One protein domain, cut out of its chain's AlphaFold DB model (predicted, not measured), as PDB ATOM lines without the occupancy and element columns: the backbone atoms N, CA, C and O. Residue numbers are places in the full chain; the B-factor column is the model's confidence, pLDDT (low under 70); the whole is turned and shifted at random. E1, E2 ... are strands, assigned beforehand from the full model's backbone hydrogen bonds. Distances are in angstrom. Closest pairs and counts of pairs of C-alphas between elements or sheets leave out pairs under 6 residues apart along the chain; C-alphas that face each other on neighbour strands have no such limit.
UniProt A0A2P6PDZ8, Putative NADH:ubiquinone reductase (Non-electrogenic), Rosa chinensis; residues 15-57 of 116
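Overview. This is residues 15 to 57 of the 116 residues of the protein "Putative NADH:ubiquinone reductase (Non-electrogenic)" of Rosa chinensis (UniProt A0A2P6PDZ8). This domain has little regular structure: one small sheet of three strands side by side, with a loop, residues 38 to 45, joining E2 to E3 and unnamed stretches at both ends. The 43 printed residues hold no named helix; E1, E2, E3 form an all-strand meander, each strand the antiparallel neighbour of the one before, with 16 residues in named elements. It is only just loose, close to compact: radius of gyration of the C-alphas 11.1 A, spans 31 by 27 by 17 A.

Arrangement. Start at edge strand E1, residues 23 to 28; it forms a hairpin with inner strand E2, residues 33 to 37, at 157 degrees, N 25 and O 35 being within hydrogen-bond range at 2.8 A. E2 forms another with edge strand E3, residues 46 to 50, at 157 degrees, with N 36 and O 47 within range at 2.8 A.

Along the chain. Find C-alpha 23 at (292.069, 244.939, 344.543), whence E1 runs 14.9 A; E2 runs 13.3 A; E3 runs 13.4 A to C-alpha 50 at (306.562, 239.982, 346.104).

Size, cuts and confidence. The C-alphas farthest apart, Lys 30 and Glu 41, are 31.2 A apart. The printed part has no cut and no long link; Gly 43 is under pLDDT 70.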
ATOM      1  N   ILE A  15     300.811 234.588 365.516       70.12
ATOM      2  CA  ILE A  15     300.991 234.607 364.057       70.12
ATOM      3  C   ILE A  15     301.212 236.056 363.636       70.12
ATOM      4  O   ILE A  15     300.351 236.901 363.867       70.12
ATOM      5  N   VAL A  16     302.378 236.341 363.052       80.31
ATOM      6  CA  VAL A  16     302.618 237.609 362.357       80.31
ATOM      7  C   VAL A  16     301.886 237.503 361.025       80.31
ATOM      8  O   VAL A  16     302.272 236.706 360.175       80.31
ATOM      9  N   PHE A  17     300.797 238.250 360.871       85.00
ATOM     10  CA  PHE A  17     300.058 238.355 359.617       85.00
ATOM     11  C   PHE A  17     299.980 239.825 359.209       85.00
ATOM     12  O   PHE A  17     299.815 240.702 360.059       85.00
ATOM     13  N   GLN A  18     300.095 240.085 357.910       86.00
ATOM     14  CA  GLN A  18     299.871 241.399 357.325       86.00
ATOM     15  C   GLN A  18     298.593 241.336 356.494       86.00
ATOM     16  O   GLN A  18     298.401 240.411 355.708       86.00
ATOM     17  N   PHE A  19     297.709 242.302 356.710       87.12
ATOM     18  CA  PHE A  19     296.464 242.444 355.970       87.12
ATOM     19  C   PHE A  19     296.472 243.787 355.249       87.12
ATOM     20  O   PHE A  19     296.780 244.809 355.862       87.12
ATOM     21  N   THR A  20     296.103 243.762 353.971       87.50
ATOM     22  CA  THR A  20     296.025 244.941 353.112       87.50
ATOM     23  C   THR A  20     294.707 244.902 352.354       87.50
ATOM     24  O   THR A  20     294.401 243.911 351.693       87.50
ATOM     25  N   GLU A  21     293.939 245.985 352.435       89.88
ATOM     26  CA  GLU A  21     292.721 246.165 351.651       89.88
ATOM     27  C   GLU A  21     293.066 246.779 350.287       89.88
ATOM     28  O   GLU A  21     293.383 247.969 350.175       89.88
ATOM     29  N   ALA A  22     293.059 245.939 349.252       91.62
ATOM     30  CA  ALA A  22     293.342 246.329 347.879       91.62
ATOM     31  C   ALA A  22     292.760 245.314 346.882       91.62
ATOM     32  O   ALA A  22     292.611 244.131 347.194       91.62
ATOM     33  N   GLU A  23     292.474 245.773 345.669       92.38
ATOM     34  CA  GLU A  23     292.069 244.939 344.543       92.38
ATOM     35  C   GLU A  23     293.300 244.497 343.748       92.38
ATOM     36  O   GLU A  23     294.126 245.318 343.359       92.38
ATOM     37  N   CYS A  24     293.438 243.196 343.488       94.00
ATOM     38  CA  CYS A  24     294.509 242.673 342.644       94.00
ATOM     39  C   CYS A  24     294.167 242.882 341.164       94.00
ATOM     40  O   CYS A  24     293.247 242.254 340.644       94.00
ATOM     41  N   LEU A  25     294.964 243.691 340.465       94.31
ATOM     42  CA  LEU A  25     294.770 243.999 339.047       94.31
ATOM     43  C   LEU A  25     295.560 243.064 338.127       94.31
ATOM     44  O   LEU A  25     295.122 242.750 337.020       94.31
ATOM     45  N   LYS A  26     296.751 242.632 338.559       95.56
ATOM     46  CA  LYS A  26     297.640 241.808 337.736       95.56
ATOM     47  C   LYS A  26     298.538 240.922 338.589       95.56
ATOM     48  O   LYS A  26     299.091 241.360 339.592       95.56
ATOM     49  N   ILE A  27     298.753 239.698 338.118       96.56
ATOM     50  CA  ILE A  27     299.727 238.759 338.679       96.56
ATOM     51  C   ILE A  27     300.831 238.544 337.643       96.56
ATOM     52  O   ILE A  27     300.558 238.126 336.516       96.56
ATOM     53  N   ASP A  28     302.077 238.823 338.019       96.00
ATOM     54  CA  ASP A  28     303.261 238.448 337.253       96.00
ATOM     55  C   ASP A  28     303.882 237.185 337.857       96.00
ATOM     56  O   ASP A  28     304.379 237.178 338.983       96.00
ATOM     57  N   VAL A  29     303.814 236.087 337.105       95.75
ATOM     58  CA  VAL A  29     304.319 234.777 337.540       95.75
ATOM     59  C   VAL A  29     305.830 234.657 337.345       95.75
ATOM     60  O   VAL A  29     306.478 233.903 338.065       95.75
ATOM     61  N   LYS A  30     306.405 235.397 336.388       96.25
ATOM     62  CA  LYS A  30     307.842 235.328 336.087       96.25
ATOM     63  C   LYS A  30     308.644 236.064 337.149       96.25
ATOM     64  O   LYS A  30     309.575 235.498 337.708       96.25
ATOM     65  N   GLU A  31     308.222 237.287 337.451       96.56
ATOM     66  CA  GLU A  31     308.847 238.138 338.471       96.56
ATOM     67  C   GLU A  31     308.342 237.830 339.887       96.56
ATOM     68  O   GLU A  31     308.833 238.408 340.850       96.56
ATOM     69  N   LYS A  32     307.352 236.934 340.008       96.62
ATOM     70  CA  LYS A  32     306.664 236.577 341.254       96.62
ATOM     71  C   LYS A  32     306.148 237.791 342.037       96.62
ATOM     72  O   LYS A  32     306.397 237.945 343.232       96.62
ATOM     73  N   LYS A  33     305.389 238.643 341.343       96.50
ATOM     74  CA  LYS A  33     304.824 239.891 341.876       96.50
ATOM     75  C   LYS A  33     303.322 239.988 341.662       96.50
ATOM     76  O   LYS A  33     302.804 239.560 340.629       96.50
ATOM     77  N   VAL A  34     302.624 240.590 342.618       96.31
ATOM     78  CA  VAL A  34     301.208 240.952 342.506       96.31
ATOM     79  C   VAL A  34     301.075 242.470 342.527       96.31
ATOM     80  O   VAL A  34     301.640 243.135 343.393       96.31
ATOM     81  N   TYR A  35     300.330 242.997 341.560       95.06
ATOM     82  CA  TYR A  35     300.001 244.410 341.431       95.06
ATOM     83  C   TYR A  35     298.589 244.627 341.955       95.06
ATOM     84  O   TYR A  35     297.623 244.113 341.381       95.06
ATOM     85  N   CYS A  36     298.481 245.401 343.023       94.06
ATOM     86  CA  CYS A  36     297.225 245.717 343.674       94.06
ATOM     87  C   CYS A  36     296.963 247.224 343.658       94.06
ATOM     88  O   CYS A  36     297.894 248.030 343.650       94.06
ATOM     89  N   GLN A  37     295.689 247.597 343.701       93.31
ATOM     90  CA  GLN A  37     295.237 248.974 343.824       93.31
ATOM     91  C   GLN A  37     294.396 249.139 345.087       93.31
ATOM     92  O   GLN A  37     293.438 248.395 345.300       93.31
ATOM     93  N   SER A  38     294.752 250.103 345.934       89.94
ATOM     94  CA  SER A  38     293.952 250.441 347.112       89.94
ATOM     95  C   SER A  38     293.008 251.600 346.810       89.94
ATOM     96  O   SER A  38     293.403 252.595 346.200       89.94
ATOM     97  N   ASN A  39     291.769 251.481 347.287       83.69
ATOM     98  CA  ASN A  39     290.757 252.537 347.202       83.69
ATOM     99  C   ASN A  39     290.715 253.420 348.463       83.69
ATOM    100  O   ASN A  39     289.791 254.214 348.629       83.69
ATOM    101  N   LEU A  40     291.694 253.291 349.365       80.94
ATOM    102  CA  LEU A  40     291.776 254.094 350.584       80.94
ATOM    103  C   LEU A  40     292.271 255.516 350.270       80.94
ATOM    104  O   LEU A  40     293.324 255.694 349.663       80.94
ATOM    105  N   GLU A  41     291.545 256.535 350.742       71.31
ATOM    106  CA  GLU A  41     291.838 257.952 350.448       71.31
ATOM    107  C   GLU A  41     293.222 258.419 350.937       71.31
ATOM    108  O   GLU A  41     293.830 259.291 350.323       71.31
ATOM    109  N   ASN A  42     293.740 257.813 352.011       71.31
ATOM    110  CA  ASN A  42     294.994 258.205 352.667       71.31
ATOM    111  C   ASN A  42     296.131 257.174 352.490       71.31
ATOM    112  O   ASN A  42     297.088 257.186 353.264       71.31
ATOM    113  N   GLY A  43     296.013 256.250 351.528       67.38
ATOM    114  CA  GLY A  43     296.977 255.168 351.293       67.38
ATOM    115  C   GLY A  43     297.773 255.303 349.992       67.38
ATOM    116  O   GLY A  43     297.436 256.094 349.109       67.38
ATOM    117  N   GLU A  44     298.830 254.495 349.855       75.00
ATOM    118  CA  GLU A  44     299.468 254.276 348.554       75.00
ATOM    119  C   GLU A  44     298.451 253.645 347.598       75.00
ATOM    120  O   GLU A  44     297.874 252.593 347.880       75.00
ATOM    121  N   LYS A  45     298.212 254.310 346.462       84.25
ATOM    122  CA  LYS A  45     297.237 253.845 345.470       84.25
ATOM    123  C   LYS A  45     297.665 252.549 344.801       84.25
ATOM    124  O   LYS A  45     296.811 251.735 344.478       84.25
ATOM    125  N   GLU A  46     298.962 252.378 344.579       90.62
ATOM    126  CA  GLU A  46     299.537 251.214 343.913       90.62
ATOM    127  C   GLU A  46     300.389 250.445 344.909       90.62
ATOM    128  O   GLU A  46     301.274 251.010 345.546       90.62
ATOM    129  N   ILE A  47     300.112 249.152 345.039       90.50
ATOM    130  CA  ILE A  47     300.778 248.274 345.991       90.50
ATOM    131  C   ILE A  47     301.384 247.120 345.206       90.50
ATOM    132  O   ILE A  47     300.683 246.396 344.495       90.50
ATOM    133  N   LEU A  48     302.694 246.945 345.349       93.81
ATOM    134  CA  LEU A  48     303.433 245.842 344.754       93.81
ATOM    135  C   LEU A  48     303.838 244.857 345.847       93.81
ATOM    136  O   LEU A  48     304.463 245.247 346.831       93.81
ATOM    137  N   VAL A  49     303.484 243.585 345.668       92.94
ATOM    138  CA  VAL A  49     303.770 242.531 346.648       92.94
ATOM    139  C   VAL A  49     304.546 241.401 345.984       92.94
ATOM    140  O   VAL A  49     304.041 240.754 345.066       92.94
ATOM    141  N   ASP A  50     305.764 241.156 346.461       95.88
ATOM    142  CA  ASP A  50     306.562 239.982 346.104       95.88
ATOM    143  C   ASP A  50     306.036 238.728 346.822       95.88
ATOM    144  O   ASP A  50     305.578 238.802 347.966       95.88
ATOM    145  N   TYR A  51     306.115 237.563 346.173       95.00
ATOM    146  CA  TYR A  51     305.719 236.289 346.782       95.00
ATOM    147  C   TYR A  51     306.660 235.133 346.431       95.00
ATOM    148  O   TYR A  51     307.165 235.021 345.319       95.00
ATOM    149  N   ASP A  52     306.816 234.187 347.356       95.19
ATOM    150  CA  ASP A  52     307.432 232.889 347.052       95.19
ATOM    151  C   ASP A  52     306.397 231.882 346.547       95.19
ATOM    152  O   ASP A  52     306.630 231.170 345.564       95.19
ATOM    153  N   TYR A  53     305.234 231.883 347.201       95.56
ATOM    154  CA  TYR A  53     304.062 231.080 346.882       95.56
ATOM    155  C   TYR A  53     302.820 231.970 346.889       95.56
ATOM    156  O   TYR A  53     302.604 232.728 347.832       95.56
ATOM    157  N   LEU A  54     301.992 231.846 345.850       95.56
ATOM    158  CA  LEU A  54     300.740 232.586 345.720       95.56
ATOM    159  C   LEU A  54     299.553 231.629 345.832       95.56
ATOM    160  O   LEU A  54     299.432 230.685 345.053       95.56
ATOM    161  N   VAL A  55     298.662 231.899 346.785       95.44
ATOM    162  CA  VAL A  55     297.387 231.189 346.941       95.44
ATOM    163  C   VAL A  55     296.265 232.122 346.502       95.44
ATOM    164  O   VAL A  55     296.111 233.209 347.052       95.44
ATOM    165  N   ILE A  56     295.482 231.705 345.506       94.19
ATOM    166  CA  ILE A  56     294.411 232.519 344.921       94.19
ATOM    167  C   ILE A  56     293.061 232.022 345.438       94.19
ATOM    168  O   ILE A  56     292.681 230.878 345.194       94.19
ATOM    169  N   PHE A  57     292.320 232.897 346.120       94.25
ATOM    170  CA  PHE A  57     290.987 232.605 346.658       94.25
ATOM    171  C   PHE A  57     290.014 233.776 346.423       94.25
ATOM    172  O   PHE A  57     289.392 234.294 347.342       94.25
TER     173      PHE A  57